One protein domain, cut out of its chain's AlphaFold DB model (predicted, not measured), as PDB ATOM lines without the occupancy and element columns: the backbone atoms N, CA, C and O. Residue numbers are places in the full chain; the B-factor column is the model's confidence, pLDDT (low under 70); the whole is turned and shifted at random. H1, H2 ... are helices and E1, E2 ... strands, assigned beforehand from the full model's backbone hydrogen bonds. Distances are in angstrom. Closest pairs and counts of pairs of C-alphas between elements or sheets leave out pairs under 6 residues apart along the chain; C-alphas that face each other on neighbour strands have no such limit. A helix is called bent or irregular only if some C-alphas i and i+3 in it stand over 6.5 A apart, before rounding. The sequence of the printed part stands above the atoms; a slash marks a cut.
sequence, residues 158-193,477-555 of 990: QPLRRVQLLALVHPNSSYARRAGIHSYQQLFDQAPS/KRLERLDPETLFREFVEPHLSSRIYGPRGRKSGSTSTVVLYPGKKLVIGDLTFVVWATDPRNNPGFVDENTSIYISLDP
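Overview. This is residues 158 to 193 and 477 to 555 of the 990 residues of the protein "Zinc finger, C3HC4 type (RING finger) domain-containing protein" of Toxoplasma gondii (strain ATCC 50611 / Me49) (UniProt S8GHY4). One strongly twisted sheet of four strands has the long helix H3 across one face and no named helix on the other, in two layers. The short helices H1 and H2 sit beyond one end of the sheet, and the loop of residues 502 to 513 reaches out at the other end of the long axis. The printed part has 115 residues, with three named helices and four named strands in the order E1 H1 H2 H3 E2 E3 E4; the sheet runs E2 E3 E1 E4 and is mixed. The class is mixed, helices and strands, with 57 residues, under half, in named elements. The whole is compact, with a radius of gyration of the C-alphas of 15.1 A, and flat, spanning 45 by 35 by 19 A.

Arrangement. E1, residues 162 to 168, is an inner strand. E4, residues 548 to 554, is its parallel neighbour at 23 degrees, with N 165 and O 550 within hydrogen-bond range at 2.8 A. E3, residues 527 to 535, is its antiparallel neighbour at 154 degrees, with N 166 and O 530 at 2.8 A. E2, residues 521 to 524, and E3 form a hairpin, antiparallel at 132 degrees, with N 522 and O 529 at 2.8 A; E2 and E4 are the edge strands. H1, residues 174 to 178, is not on the sheet. H2, residues 184 to 190, is only just not on it, with 4 pairs of C-alphas within 10 A. H1 and H2 are close but not clearly touching, the closest C-alphas, of Ala 176 and Leu 187, being 7.8 A apart. H3, residues 484 to 501, is on the sheet at a height of 7.9 A. It lies over E1 and runs only just across the strands, at 62 degrees to E1 on the local plane. Its closest C-alphas to E4 are Pro 484 and Ile 551, 5.8 A; to E2, Phe 491 and Ile 524, 6.3 A. In H1 and H2 every O i to N i+4 pair is within hydrogen-bond range, in H3 11 of 14.

Along the chain. E1 begins at C-alpha 162 (244.964, 273.586, 322.734) and is 19.4 A long. H3, 23.3 A long, begins at C-alpha 484 (242.982, 269.989, 338.269); it has a kink of 35 degrees near residue 493 and is only just irregular, C-alphas 490 and 493 being 6.7 A apart. E3 is 23.7 A long. E4, 19.4 A long, ends at C-alpha 554 (253.536, 272.094, 339.381).

Size, cuts and confidence. The C-alphas farthest apart, of Gln 185 and Gly 509, are 47.3 A apart. Residues 194 to 476 are not printed, and C-alphas 193 and 477 are 25.3 A apart across this cut. The links H3 to E2 and E3 to E4 are long; residues 515 to 516 of the one pair antiparallel with residues 541 to 542 of the other. Mean pLDDT of the printed part is 74.1; 29 residues are under 70, among them 188 to 193, 477 to 481 and 499 to 513.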
ATOM      1  N   GLN A 158     245.656 283.391 315.089       79.25
ATOM      2  CA  GLN A 158     244.700 282.289 315.035       79.25
ATOM      3  C   GLN A 158     244.175 281.927 316.437       79.25
ATOM      4  O   GLN A 158     244.895 282.112 317.428       79.25
ATOM      5  N   PRO A 159     242.950 281.377 316.540       81.50
ATOM      6  CA  PRO A 159     242.454 280.818 317.790       81.50
ATOM      7  C   PRO A 159     243.290 279.598 318.188       81.50
ATOM      8  O   PRO A 159     243.582 278.720 317.367       81.50
ATOM      9  N   LEU A 160     243.663 279.522 319.462       84.75
ATOM     10  CA  LEU A 160     244.433 278.404 319.996       84.75
ATOM     11  C   LEU A 160     243.554 277.152 320.067       84.75
ATOM     12  O   LEU A 160     242.473 277.155 320.657       84.75
ATOM     13  N   ARG A 161     244.028 276.051 319.484       83.19
ATOM     14  CA  ARG A 161     243.328 274.755 319.481       83.19
ATOM     15  C   ARG A 161     243.430 274.075 320.839       83.19
ATOM     16  O   ARG A 161     242.451 273.527 321.354       83.19
ATOM     17  N   ARG A 162     244.631 274.122 321.415       84.69
ATOM     18  CA  ARG A 162     244.964 273.586 322.734       84.69
ATOM     19  C   ARG A 162     245.881 274.558 323.463       84.69
ATOM     20  O   ARG A 162     246.756 275.163 322.843       84.69
ATOM     21  N   VAL A 163     245.721 274.648 324.778       86.88
ATOM     22  CA  VAL A 163     246.634 275.379 325.665       86.88
ATOM     23  C   VAL A 163     246.923 274.526 326.889       86.88
ATOM     24  O   VAL A 163     245.986 274.039 327.520       86.88
ATOM     25  N   GLN A 164     248.197 274.370 327.240       85.12
ATOM     26  CA  GLN A 164     248.603 273.779 328.510       85.12
ATOM     27  C   GLN A 164     248.920 274.877 329.523       85.12
ATOM     28  O   GLN A 164     249.781 275.723 329.282       85.12
ATOM     29  N   LEU A 165     248.228 274.848 330.659       86.88
ATOM     30  CA  LEU A 165     248.492 275.694 331.816       86.88
ATOM     31  C   LEU A 165     249.157 274.853 332.909       86.88
ATOM     32  O   LEU A 165     248.656 273.789 333.275       86.88
ATOM     33  N   LEU A 166     250.270 275.349 333.437       84.06
ATOM     34  CA  LEU A 166     250.968 274.802 334.593       84.06
ATOM     35  C   LEU A 166     250.636 275.671 335.814       84.06
ATOM     36  O   LEU A 166     250.983 276.850 335.852       84.06
ATOM     37  N   ALA A 167     249.909 275.114 336.777       84.69
ATOM     38  CA  ALA A 167     249.474 275.803 337.987       84.69
ATOM     39  C   ALA A 167     250.560 275.718 339.064       84.69
ATOM     40  O   ALA A 167     250.823 274.640 339.597       84.69
ATOM     41  N   LEU A 168     251.174 276.854 339.393       79.25
ATOM     42  CA  LEU A 168     252.218 276.964 340.407       79.25
ATOM     43  C   LEU A 168     251.550 277.094 341.781       79.25
ATOM     44  O   LEU A 168     251.111 278.180 342.179       79.25
ATOM     45  N   VAL A 169     251.408 275.972 342.487       78.06
ATOM     46  CA  VAL A 169     250.678 275.925 343.759       78.06
ATOM     47  C   VAL A 169     251.645 276.135 344.924       78.06
ATOM     48  O   VAL A 169     252.412 275.252 345.286       78.06
ATOM     49  N   HIS A 170     251.583 277.306 345.556       74.44
ATOM     50  CA  HIS A 170     252.293 277.569 346.811       74.44
ATOM     51  C   HIS A 170     251.480 277.024 348.010       74.44
ATOM     52  O   HIS A 170     250.256 277.206 348.013       74.44
ATOM     53  N   PRO A 171     252.084 276.443 349.072       74.31
ATOM     54  CA  PRO A 171     251.352 275.962 350.258       74.31
ATOM     55  C   PRO A 171     250.475 277.024 350.950       74.31
ATOM     56  O   PRO A 171     249.401 276.722 351.458       74.31
ATOM     57  N   ASN A 172     250.883 278.298 350.907       72.69
ATOM     58  CA  ASN A 172     250.080 279.421 351.423       72.69
ATOM     59  C   ASN A 172     248.847 279.769 350.559       72.69
ATOM     60  O   ASN A 172     248.021 280.572 350.995       72.69
ATOM     61  N   SER A 173     248.694 279.213 349.353       80.12
ATOM     62  CA  SER A 173     247.535 279.504 348.497       80.12
ATOM     63  C   SER A 173     246.224 279.033 349.133       80.12
ATOM     64  O   SER A 173     246.185 278.076 349.913       80.12
ATOM     65  N   SER A 174     245.129 279.712 348.810       81.69
ATOM     66  CA  SER A 174     243.765 279.379 349.233       81.69
ATOM     67  C   SER A 174     243.381 277.948 348.847       81.69
ATOM     68  O   SER A 174     242.733 277.241 349.620       81.69
ATOM     69  N   TYR A 175     243.850 277.504 347.681       83.69
ATOM     70  CA  TYR A 175     243.676 276.161 347.146       83.69
ATOM     71  C   TYR A 175     244.446 275.100 347.953       83.69
ATOM     72  O   TYR A 175     243.828 274.161 348.460       83.69
ATOM     73  N   ALA A 176     245.756 275.279 348.180       80.19
ATOM     74  CA  ALA A 176     246.554 274.351 348.992       80.19
ATOM     75  C   ALA A 176     246.052 274.267 350.443       80.19
ATOM     76  O   ALA A 176     245.847 273.170 350.970       80.19
ATOM     77  N   ARG A 177     245.739 275.413 351.065       80.69
ATOM     78  CA  ARG A 177     245.161 275.462 352.417       80.69
ATOM     79  C   ARG A 177     243.813 274.741 352.505       80.69
ATOM     80  O   ARG A 177     243.559 274.073 353.505       80.69
ATOM     81  N   ARG A 178     242.966 274.808 351.470       81.94
ATOM     82  CA  ARG A 178     241.707 274.036 351.414       81.94
ATOM     83  C   ARG A 178     241.928 272.534 351.244       81.94
ATOM     84  O   ARG A 178     241.112 271.783 351.766       81.94
ATOM     85  N   ALA A 179     243.008 272.107 350.591       81.25
ATOM     86  CA  ALA A 179     243.443 270.706 350.536       81.25
ATOM     87  C   ALA A 179     244.159 270.226 351.822       81.25
ATOM     88  O   ALA A 179     244.555 269.067 351.918       81.25
ATOM     89  N   GLY A 180     244.334 271.095 352.828       78.81
ATOM     90  CA  GLY A 180     245.069 270.776 354.059       78.81
ATOM     91  C   GLY A 180     246.581 270.622 353.862       78.81
ATOM     92  O   GLY A 180     247.238 269.986 354.683       78.81
ATOM     93  N   ILE A 181     247.122 271.172 352.772       78.50
ATOM     94  CA  ILE A 181     248.552 271.177 352.471       78.50
ATOM     95  C   ILE A 181     249.179 272.416 353.107       78.50
ATOM     96  O   ILE A 181     248.778 273.548 352.836       78.50
ATOM     97  N   HIS A 182     250.186 272.186 353.945       73.75
ATOM     98  CA  HIS A 182     250.903 273.220 354.693       73.75
ATOM     99  C   HIS A 182     252.419 273.203 354.436       73.75
ATOM    100  O   HIS A 182     253.113 274.142 354.822       73.75
ATOM    101  N   SER A 183     252.942 272.188 353.740       70.19
ATOM    102  CA  SER A 183     254.338 272.123 353.292       70.19
ATOM    103  C   SER A 183     254.454 271.661 351.836       70.19
ATOM    104  O   SER A 183     253.562 271.001 351.307       70.19
ATOM    105  N   TYR A 184     255.584 271.973 351.195       69.62
ATOM    106  CA  TYR A 184     255.900 271.467 349.853       69.62
ATOM    107  C   TYR A 184     256.010 269.936 349.800       69.62
ATOM    108  O   TYR A 184     255.654 269.352 348.784       69.62
ATOM    109  N   GLN A 185     256.413 269.273 350.893       67.44
ATOM    110  CA  GLN A 185     256.451 267.808 350.948       67.44
ATOM    111  C   GLN A 185     255.041 267.220 350.796       67.44
ATOM    112  O   GLN A 185     254.809 266.417 349.907       67.44
ATOM    113  N   GLN A 186     254.067 267.716 351.569       71.38
ATOM    114  CA  GLN A 186     252.665 267.283 351.461       71.38
ATOM    115  C   GLN A 186     252.056 267.575 350.080       71.38
ATOM    116  O   GLN A 186     251.143 266.880 349.640       71.38
ATOM    117  N   LEU A 187     252.545 268.621 349.410       72.12
ATOM    118  CA  LEU A 187     252.139 268.994 348.059       72.12
ATOM    119  C   LEU A 187     252.686 267.996 347.028       72.12
ATOM    120  O   LEU A 187     251.929 267.506 346.190       72.12
ATOM    121  N   PHE A 188     253.968 267.642 347.146       68.62
ATOM    122  CA  PHE A 188     254.636 266.616 346.350       68.62
ATOM    123  C   PHE A 188     254.009 265.226 346.553       68.62
ATOM    124  O   PHE A 188     253.675 264.564 345.574       68.62
ATOM    125  N   ASP A 189     253.753 264.825 347.802       69.00
ATOM    126  CA  ASP A 189     253.180 263.518 348.158       69.00
ATOM    127  C   ASP A 189     251.749 263.314 347.609       69.00
ATOM    128  O   ASP A 189     251.337 262.185 347.337       69.00
ATOM    129  N   GLN A 190     250.967 264.392 347.447       69.44
ATOM    130  CA  GLN A 190     249.601 264.327 346.899       69.44
ATOM    131  C   GLN A 190     249.523 264.471 345.372       69.44
ATOM    132  O   GLN A 190     248.515 264.057 344.771       69.44
ATOM    133  N   ALA A 191     250.534 265.081 344.751       63.41
ATOM    134  CA  ALA A 191     250.547 265.382 343.326       63.41
ATOM    135  C   ALA A 191     250.472 264.104 342.463       63.41
ATOM    136  O   ALA A 191     250.929 263.036 342.875       63.41
ATOM    137  N   PRO A 192     249.893 264.171 341.248       56.41
ATOM    138  CA  PRO A 192     250.084 263.106 340.270       56.41
ATOM    139  C   PRO A 192     251.580 262.995 339.948       56.41
ATOM    140  O   PRO A 192     252.246 264.010 339.747       56.41
ATOM    141  N   SER A 193     252.117 261.775 339.916       43.25
ATOM    142  CA  SER A 193     253.555 261.531 339.773       43.25
ATOM    143  C   SER A 193     254.093 262.071 338.445       43.25
ATOM    144  O   SER A 193     253.865 261.475 337.388       43.25
ATOM    145  N   LYS A 477     233.910 274.302 351.619       54.53
ATOM    146  CA  LYS A 477     234.248 272.865 351.572       54.53
ATOM    147  C   LYS A 477     235.770 272.670 351.484       54.53
ATOM    148  O   LYS A 477     236.432 273.247 350.615       54.53
ATOM    149  N   ARG A 478     236.296 271.842 352.394       54.94
ATOM    150  CA  ARG A 478     237.662 271.294 352.380       54.94
ATOM    151  C   ARG A 478     237.821 270.390 351.150       54.94
ATOM    152  O   ARG A 478     236.887 269.663 350.821       54.94
ATOM    153  N   LEU A 479     238.968 270.453 350.478       67.44
ATOM    154  CA  LEU A 479     239.358 269.473 349.463       67.44
ATOM    155  C   LEU A 479     240.036 268.286 350.156       67.44
ATOM    156  O   LEU A 479     240.772 268.466 351.125       67.44
ATOM    157  N   GLU A 480     239.809 267.083 349.638       61.97
ATOM    158  CA  GLU A 480     240.450 265.853 350.127       61.97
ATOM    159  C   GLU A 480     241.748 265.529 349.366       61.97
ATOM    160  O   GLU A 480     242.598 264.805 349.878       61.97
ATOM    161  N   ARG A 481     241.922 266.097 348.163       69.75
ATOM    162  CA  ARG A 481     243.126 265.997 347.329       69.75
ATOM    163  C   ARG A 481     243.235 267.206 346.392       69.75
ATOM    164  O   ARG A 481     242.223 267.826 346.074       69.75
ATOM    165  N   LEU A 482     244.443 267.504 345.912       73.00
ATOM    166  CA  LEU A 482     244.662 268.350 344.731       73.00
ATOM    167  C   LEU A 482     244.001 267.735 343.477       73.00
ATOM    168  O   LEU A 482     244.336 266.619 343.084       73.00
ATOM    169  N   ASP A 483     243.116 268.488 342.826       77.62
ATOM    170  CA  ASP A 483     242.374 268.110 341.619       77.62
ATOM    171  C   ASP A 483     242.410 269.243 340.557       77.62
ATOM    172  O   ASP A 483     241.908 270.345 340.810       77.62
ATOM    173  N   PRO A 484     242.968 269.003 339.350       76.25
ATOM    174  CA  PRO A 484     242.982 269.989 338.269       76.25
ATOM    175  C   PRO A 484     241.598 270.439 337.764       76.25
ATOM    176  O   PRO A 484     241.505 271.553 337.239       76.25
ATOM    177  N   GLU A 485     240.520 269.657 337.923       78.06
ATOM    178  CA  GLU A 485     239.168 270.131 337.574       78.06
ATOM    179  C   GLU A 485     238.708 271.263 338.496       78.06
ATOM    180  O   GLU A 485     238.117 272.244 338.033       78.06
ATOM    181  N   THR A 486     238.999 271.167 339.793       81.25
ATOM    182  CA  THR A 486     238.668 272.221 340.758       81.25
ATOM    183  C   THR A 486     239.452 273.506 340.472       81.25
ATOM    184  O   THR A 486     238.867 274.590 340.497       81.25
ATOM    185  N   LEU A 487     240.730 273.404 340.076       81.31
ATOM    186  CA  LEU A 487     241.499 274.557 339.579       81.31
ATOM    187  C   LEU A 487     240.871 275.211 338.345       81.31
ATOM    188  O   LEU A 487     240.838 276.442 338.254       81.31
ATOM    189  N   PHE A 488     240.366 274.412 337.401       81.94
ATOM    190  CA  PHE A 488     239.677 274.956 336.236       81.94
ATOM    191  C   PHE A 488     238.423 275.725 336.666       81.94
ATOM    192  O   PHE A 488     238.315 276.915 336.384       81.94
ATOM    193  N   ARG A 489     237.518 275.064 337.393       79.88
ATOM    194  CA  ARG A 489     236.177 275.583 337.715       79.88
ATOM    195  C   ARG A 489     236.186 276.788 338.659       79.88
ATOM    196  O   ARG A 489     235.324 277.653 338.543       79.88
ATOM    197  N   GLU A 490     237.123 276.850 339.607       80.50
ATOM    198  CA  GLU A 490     237.155 277.924 340.613       80.50
ATOM    199  C   GLU A 490     238.019 279.130 340.208       80.50
ATOM    200  O   GLU A 490     237.724 280.246 340.632       80.50
ATOM    201  N   PHE A 491     239.055 278.940 339.377       83.50
ATOM    202  CA  PHE A 491     240.012 280.002 339.026       83.50
ATOM    203  C   PHE A 491     240.008 280.328 337.526       83.50
ATOM    204  O   PHE A 491     239.753 281.472 337.139       83.50
ATOM    205  N   VAL A 492     240.281 279.345 336.664       84.56
ATOM    206  CA  VAL A 492     240.511 279.591 335.225       84.56
ATOM    207  C   VAL A 492     239.210 279.905 334.475       84.56
ATOM    208  O   VAL A 492     239.164 280.861 333.701       84.56
ATOM    209  N   GLU A 493     238.138 279.155 334.733       80.06
ATOM    210  CA  GLU A 493     236.826 279.310 334.093       80.06
ATOM    211  C   GLU A 493     236.204 280.694 334.371       80.06
ATOM    212  O   GLU A 493     235.852 281.365 333.394       80.06
ATOM    213  N   PRO A 494     236.153 281.216 335.619       80.88
ATOM    214  CA  PRO A 494     235.685 282.581 335.874       80.88
ATOM    215  C   PRO A 494     236.587 283.661 335.260       80.88
ATOM    216  O   PRO A 494     236.081 284.655 334.732       80.88
ATOM    217  N   HIS A 495     237.914 283.483 335.291       81.12
ATOM    218  CA  HIS A 495     238.865 284.479 334.777       81.12
ATOM    219  C   HIS A 495     238.796 284.634 333.251       81.12
ATOM    220  O   HIS A 495     238.882 285.750 332.739       81.12
ATOM    221  N   LEU A 496     238.618 283.533 332.518       79.75
ATOM    222  CA  LEU A 496     238.441 283.572 331.065       79.75
ATOM    223  C   LEU A 496     237.020 284.008 330.690       79.75
ATOM    224  O   LEU A 496     236.856 284.914 329.875       79.75
ATOM    225  N   SER A 497     235.992 283.440 331.326       73.88
ATOM    226  CA  SER A 497     234.592 283.744 330.994       73.88
ATOM    227  C   SER A 497     234.226 285.207 331.244       73.88
ATOM    228  O   SER A 497     233.531 285.808 330.429       73.88
ATOM    229  N   SER A 498     234.735 285.822 332.317       70.81
ATOM    230  CA  SER A 498     234.500 287.251 332.590       70.81
ATOM    231  C   SER A 498     235.124 288.183 331.544       70.81
ATOM    232  O   SER A 498     234.554 289.236 331.267       70.81
ATOM    233  N   ARG A 499     236.243 287.787 330.920       69.06
ATOM    234  CA  ARG A 499     236.926 288.545 329.852       69.06
ATOM    235  C   ARG A 499     236.354 288.292 328.453       69.06
ATOM    236  O   ARG A 499     236.487 289.146 327.584       69.06
ATOM    237  N   ILE A 500     235.711 287.144 328.238       65.38
ATOM    238  CA  ILE A 500     235.081 286.778 326.958       65.38
ATOM    239  C   ILE A 500     233.618 287.261 326.888       65.38
ATOM    240  O   ILE A 500     233.184 287.744 325.845       65.38
ATOM    241  N   TYR A 501     232.859 287.177 327.990       57.75
ATOM    242  CA  TYR A 501     231.406 287.433 328.018       57.75
ATOM    243  C   TYR A 501     230.962 288.609 328.905       57.75
ATOM    244  O   TYR A 501     229.768 288.916 328.968       57.75
ATOM    245  N   GLY A 502     231.892 289.264 329.607       53.28
ATOM    246  CA  GLY A 502     231.602 290.388 330.499       53.28
ATOM    247  C   GLY A 502     230.781 290.023 331.751       53.28
ATOM    248  O   GLY A 502     230.277 288.906 331.897       53.28
ATOM    249  N   PRO A 503     230.578 290.975 332.681       43.91
ATOM    250  CA  PRO A 503     229.953 290.723 333.988       43.91
ATOM    251  C   PRO A 503     228.431 290.469 333.952       43.91
ATOM    252  O   PRO A 503     227.802 290.387 335.006       43.91
ATOM    253  N   ARG A 504     227.805 290.391 332.767       45.94
ATOM    254  CA  ARG A 504     226.351 290.181 332.595       45.94
ATOM    255  C   ARG A 504     225.971 289.211 331.464       45.94
ATOM    256  O   ARG A 504     224.795 289.134 331.122       45.94
ATOM    257  N   GLY A 505     226.928 288.511 330.847       47.66
ATOM    258  CA  GLY A 505     226.658 287.543 329.770       47.66
ATOM    259  C   GLY A 505     226.115 288.135 328.457       47.66
ATOM    260  O   GLY A 505     225.806 287.391 327.529       47.66
ATOM    261  N   ARG A 506     226.006 289.466 328.348       43.69
ATOM    262  CA  ARG A 506     225.846 290.163 327.065       43.69
ATOM    263  C   ARG A 506     227.230 290.356 326.456       43.69
ATOM    264  O   ARG A 506     228.129 290.810 327.158       43.69
ATOM    265  N   LYS A 507     227.374 290.093 325.153       41.78
ATOM    266  CA  LYS A 507     228.579 290.468 324.398       41.78
ATOM    267  C   LYS A 507     228.831 291.970 324.583       41.78
ATOM    268  O   LYS A 507     227.998 292.776 324.176       41.78
ATOM    269  N   SER A 508     229.939 292.328 325.231       40.38
ATOM    270  CA  SER A 508     230.420 293.711 325.266       40.38
ATOM    271  C   SER A 508     230.950 294.080 323.881       40.38
ATOM    272  O   SER A 508     231.567 293.233 323.237       40.38
ATOM    273  N   GLY A 509     230.745 295.325 323.437       45.38
ATOM    274  CA  GLY A 509     231.348 295.824 322.192       45.38
ATOM    275  C   GLY A 509     232.881 295.788 322.235       45.38
ATOM    276  O   GLY A 509     233.527 295.514 321.231       45.38
ATOM    277  N   SER A 510     233.457 295.952 323.430       46.75
ATOM    278  CA  SER A 510     234.854 295.642 323.731       46.75
ATOM    279  C   SER A 510     235.030 294.153 324.056       46.75
ATOM    280  O   SER A 510     234.899 293.713 325.202       46.75
ATOM    281  N   THR A 511     235.341 293.345 323.041       47.78
ATOM    282  CA  THR A 511     235.761 291.953 323.243       47.78
ATOM    283  C   THR A 511     237.207 291.915 323.736       47.78
ATOM    284  O   THR A 511     238.132 291.916 322.925       47.78
ATOM    285  N   SER A 512     237.425 291.846 325.055       56.22
ATOM    286  CA  SER A 512     238.772 291.721 325.639       56.22
ATOM    287  C   SER A 512     239.371 290.323 325.406       56.22
ATOM    288  O   SER A 512     239.448 289.486 326.308       56.22
ATOM    289  N   THR A 513     239.774 290.059 324.160       65.50
ATOM    290  CA  THR A 513     240.310 288.779 323.681       65.50
ATOM    291  C   THR A 513     241.500 288.331 324.525       65.50
ATOM    292  O   THR A 513     242.541 288.994 324.552       65.50
ATOM    293  N   VAL A 514     241.380 287.187 325.203       77.31
ATOM    294  CA  VAL A 514     242.465 286.684 326.054       77.31
ATOM    295  C   VAL A 514     243.554 286.061 325.186       77.31
ATOM    296  O   VAL A 514     243.437 284.933 324.717       77.31
ATOM    297  N   VAL A 515     244.633 286.813 324.991       80.94
ATOM    298  CA  VAL A 515     245.841 286.369 324.287       80.94
ATOM    299  C   VAL A 515     246.704 285.528 325.219       80.94
ATOM    300  O   VAL A 515     247.088 286.009 326.292       80.94
ATOM    301  N   LEU A 516     247.088 284.330 324.784       82.88
ATOM    302  CA  LEU A 516     248.045 283.459 325.464       82.88
ATOM    303  C   LEU A 516     249.239 283.143 324.548       82.88
ATOM    304  O   LEU A 516     249.108 283.029 323.332       82.88
ATOM    305  N   TYR A 517     250.414 283.018 325.157       83.69
ATOM    306  CA  TYR A 517     251.686 282.684 324.517       83.69
ATOM    307  C   TYR A 517     252.554 281.919 325.530       83.69
ATOM    308  O   TYR A 517     252.374 282.139 326.732       83.69
ATOM    309  N   PRO A 518     253.467 281.029 325.107       78.00
ATOM    310  CA  PRO A 518     254.294 280.255 326.034       78.00
ATOM    311  C   PRO A 518     255.127 281.139 326.969       78.00
ATOM    312  O   PRO A 518     255.622 282.193 326.576       78.00
ATOM    313  N   GLY A 519     255.255 280.725 328.227       71.81
ATOM    314  CA  GLY A 519     255.884 281.503 329.295       71.81
ATOM    315  C   GLY A 519     255.015 282.628 329.876       71.81
ATOM    316  O   GLY A 519     255.431 283.261 330.847       71.81
ATOM    317  N   LYS A 520     253.803 282.891 329.356       80.38
ATOM    318  CA  LYS A 520     252.917 283.917 329.932       80.38
ATOM    319  C   LYS A 520     252.481 283.538 331.351       80.38
ATOM    320  O   LYS A 520     251.761 282.556 331.537       80.38
ATOM    321  N   LYS A 521     252.858 284.367 332.329       78.94
ATOM    322  CA  LYS A 521     252.366 284.318 333.714       78.94
ATOM    323  C   LYS A 521     250.950 284.907 333.784       78.94
ATOM    324  O   LYS A 521     250.718 286.041 333.368       78.94
ATOM    325  N   LEU A 522     250.007 284.135 334.314       82.81
ATOM    326  CA  LEU A 522     248.625 284.518 334.599       82.81
ATOM    327  C   LEU A 522     248.418 284.441 336.115       82.81
ATOM    328  O   LEU A 522     248.374 283.349 336.680       82.81
ATOM    329  N   VAL A 523     248.295 285.585 336.784       83.38
ATOM    330  CA  VAL A 523     247.940 285.624 338.211       83.38
ATOM    331  C   VAL A 523     246.417 285.657 338.328       83.38
ATOM    332  O   VAL A 523     245.766 286.535 337.756       83.38
ATOM    333  N   ILE A 524     245.847 284.677 339.027       85.12
ATOM    334  CA  ILE A 524     244.402 284.492 339.182       85.12
ATOM    335  C   ILE A 524     244.113 284.228 340.662       85.12
ATOM    336  O   ILE A 524     244.396 283.149 341.180       85.12
ATOM    337  N   GLY A 525     243.561 285.226 341.356       82.88
ATOM    338  CA  GLY A 525     243.452 285.184 342.816       82.88
ATOM    339  C   GLY A 525     244.843 285.143 343.455       82.88
ATOM    340  O   GLY A 525     245.691 285.968 343.123       82.88
ATOM    341  N   ASP A 526     245.079 284.168 344.335       81.38
ATOM    342  CA  ASP A 526     246.383 283.895 344.953       81.38
ATOM    343  C   ASP A 526     247.131 282.699 344.324       81.38
ATOM    344  O   ASP A 526     248.062 282.157 344.921       81.38
ATOM    345  N   LEU A 527     246.751 282.301 343.102       83.06
ATOM    346  CA  LEU A 527     247.464 281.311 342.291       83.06
ATOM    347  C   LEU A 527     248.141 281.948 341.074       83.06
ATOM    348  O   LEU A 527     247.613 282.860 340.435       83.06
ATOM    349  N   THR A 528     249.304 281.405 340.716       83.44
ATOM    350  CA  THR A 528     249.967 281.676 339.439       83.44
ATOM    351  C   THR A 528     249.769 280.491 338.504       83.44
ATOM    352  O   THR A 528     250.062 279.357 338.868       83.44
ATOM    353  N   PHE A 529     249.344 280.754 337.274       85.75
ATOM    354  CA  PHE A 529     249.378 279.800 336.171       85.75
ATOM    355  C   PHE A 529     250.400 280.274 335.135       85.75
ATOM    356  O   PHE A 529     250.516 281.471 334.874       85.75
ATOM    357  N   VAL A 530     251.125 279.348 334.520       83.06
ATOM    358  CA  VAL A 530     252.045 279.618 333.408       83.06
ATOM    359  C   VAL A 530     251.527 278.905 332.171       83.06
ATOM    360  O   VAL A 530     251.192 277.723 332.229       83.06
ATOM    361  N   VAL A 531     251.466 279.602 331.039       85.50
ATOM    362  CA  VAL A 531     251.217 278.957 329.744       85.50
ATOM    363  C   VAL A 531     252.455 278.145 329.372       85.50
ATOM    364  O   VAL A 531     253.477 278.709 328.987       85.50
ATOM    365  N   TRP A 532     252.378 276.827 329.512       81.25
ATOM    366  CA  TRP A 532     253.487 275.915 329.233       81.25
ATOM    367  C   TRP A 532     253.629 275.644 327.729       81.25
ATOM    368  O   TRP A 532     254.722 275.759 327.181       81.25
ATOM    369  N   ALA A 533     252.515 275.344 327.052       80.56
ATOM    370  CA  ALA A 533     252.496 275.046 325.621       80.56
ATOM    371  C   ALA A 533     251.226 275.550 324.917       80.56
ATOM    372  O   ALA A 533     250.145 275.586 325.515       80.56
ATOM    373  N   THR A 534     251.342 275.890 323.629       83.88
ATOM    374  CA  THR A 534     250.218 276.290 322.760       83.88
ATOM    375  C   THR A 534     250.192 275.515 321.430       83.88
ATOM    376  O   THR A 534     251.220 275.201 320.830       83.88
ATOM    377  N   ASP A 535     248.990 275.183 320.950       82.50
ATOM    378  CA  ASP A 535     248.728 274.565 319.638       82.50
ATOM    379  C   ASP A 535     247.952 275.576 318.770       82.50
ATOM    380  O   ASP A 535     246.844 275.957 319.169       82.50
ATOM    381  N   PRO A 536     248.480 276.030 317.613       72.00
ATOM    382  CA  PRO A 536     249.593 275.443 316.853       72.00
ATOM    383  C   PRO A 536     251.009 275.942 317.198       72.00
ATOM    384  O   PRO A 536     251.231 277.112 317.496       72.00
ATOM    385  N   ARG A 537     251.987 275.037 317.021       71.62
ATOM    386  CA  ARG A 537     253.447 275.289 316.937       71.62
ATOM    387  C   ARG A 537     254.103 276.073 318.091       71.62
ATOM    388  O   ARG A 537     255.205 276.573 317.911       71.62
ATOM    389  N   ASN A 538     253.488 276.131 319.270       76.75
ATOM    390  CA  ASN A 538     253.948 276.957 320.389       76.75
ATOM    391  C   ASN A 538     253.944 278.476 320.088       76.75
ATOM    392  O   ASN A 538     254.715 279.240 320.663       76.75
ATOM    393  N   ASN A 539     253.070 278.922 319.180       77.44
ATOM    394  CA  ASN A 539     252.934 280.330 318.808       77.44
ATOM    395  C   ASN A 539     251.986 281.099 319.757       77.44
ATOM    396  O   ASN A 539     251.142 280.486 320.423       77.44
ATOM    397  N   PRO A 540     252.068 282.445 319.805       79.75
ATOM    398  CA  PRO A 540     251.013 283.274 320.384       79.75
ATOM    399  C   PRO A 540     249.679 283.083 319.644       79.75
ATOM    400  O   PRO A 540     249.646 282.890 318.427       79.75
ATOM    401  N   GLY A 541     248.570 283.202 320.371       80.88
ATOM    402  CA  GLY A 541     247.220 283.200 319.806       80.88
ATOM    403  C   GLY A 541     246.169 283.625 320.829       80.88
ATOM    404  O   GLY A 541     246.491 283.912 321.984       80.88
ATOM    405  N   PHE A 542     244.904 283.678 320.414       81.81
ATOM    406  CA  PHE A 542     243.793 284.040 321.301       81.81
ATOM    407  C   PHE A 542     242.994 282.812 321.759       81.81
ATOM    408  O   PHE A 542     242.957 281.786 321.080       81.81
ATOM    409  N   VAL A 543     242.368 282.913 322.932       81.50
ATOM    410  CA  VAL A 543     241.448 281.898 323.465       81.50
ATOM    411  C   VAL A 543     240.044 282.126 322.904       81.50
ATOM    412  O   VAL A 543     239.519 283.235 322.973       81.50
ATOM    413  N   ASP A 544     239.447 281.057 322.389       75.12
ATOM    414  CA  ASP A 544     238.101 280.992 321.812       75.12
ATOM    415  C   ASP A 544     237.242 279.942 322.554       75.12
ATOM    416  O   ASP A 544     237.772 279.100 323.283       75.12
ATOM    417  N   GLU A 545     235.920 279.932 322.336       73.19
ATOM    418  CA  GLU A 545     234.990 278.909 322.853       73.19
ATOM    419  C   GLU A 545     235.482 277.470 322.603       73.19
ATOM    420  O   GLU A 545     235.231 276.563 323.402       73.19
ATOM    421  N   ASN A 546     236.163 277.253 321.474       73.94
ATOM    422  CA  ASN A 546     236.606 275.940 321.015       73.94
ATOM    423  C   ASN A 546     238.006 275.545 321.534       73.94
ATOM    424  O   ASN A 546     238.415 274.390 321.355       73.94
ATOM    425  N   THR A 547     238.732 276.452 322.201       82.50
ATOM    426  CA  THR A 547     240.051 276.176 322.791       82.50
ATOM    427  C   THR A 547     239.940 275.101 323.879       82.50
ATOM    428  O   THR A 547     239.211 275.248 324.859       82.50
ATOM    429  N   SER A 548     240.686 274.002 323.726       82.69
ATOM    430  CA  SER A 548     240.799 272.963 324.760       82.69
ATOM    431  C   SER A 548     241.912 273.325 325.747       82.69
ATOM    432  O   SER A 548     243.078 273.393 325.363       82.69
ATOM    433  N   ILE A 549     241.567 273.544 327.012       84.81
ATOM    434  CA  ILE A 549     242.526 273.909 328.058       84.81
ATOM    435  C   ILE A 549     242.907 272.650 328.837       84.81
ATOM    436  O   ILE A 549     242.051 271.848 329.204       84.81
ATOM    437  N   TYR A 550     244.203 272.480 329.064       84.06
ATOM    438  CA  TYR A 550     244.794 271.357 329.778       84.06
ATOM    439  C   TYR A 550     245.496 271.895 331.023       84.06
ATOM    440  O   TYR A 550     246.466 272.642 330.890       84.06
ATOM    441  N   ILE A 551     245.019 271.552 332.223       84.44
ATOM    442  CA  ILE A 551     245.671 271.978 333.472       84.44
ATOM    443  C   ILE A 551     246.593 270.869 333.982       84.44
ATOM    444  O   ILE A 551     246.217 269.698 334.047       84.44
ATOM    445  N   SER A 552     247.798 271.284 334.363       80.69
ATOM    446  CA  SER A 552     248.820 270.491 335.054       80.69
ATOM    447  C   SER A 552     249.144 271.198 336.374       80.69
ATOM    448  O   SER A 552     249.169 272.427 336.412       80.69
ATOM    449  N   LEU A 553     249.397 270.458 337.450       76.81
ATOM    450  CA  LEU A 553     249.913 271.011 338.711       76.81
ATOM    451  C   LEU A 553     251.445 271.057 338.636       76.81
ATOM    452  O   LEU A 553     252.024 270.061 338.227       76.81
ATOM    453  N   ASP A 554     252.103 272.140 339.047       73.88
ATOM    454  CA  ASP A 554     253.536 272.094 339.381       73.88
ATOM    455  C   ASP A 554     253.693 271.769 340.875       73.88
ATOM    456  O   ASP A 554     253.282 272.591 341.702       73.88
ATOM    457  N   PRO A 555     254.264 270.607 341.248       64.75
ATOM    458  CA  PRO A 555     254.553 270.296 342.641       64.75
ATOM    459  C   PRO A 555     255.894 270.860 343.138       64.75
ATOM    460  O   PRO A 555     256.121 270.878 344.346       64.75
TER     461      PRO A 555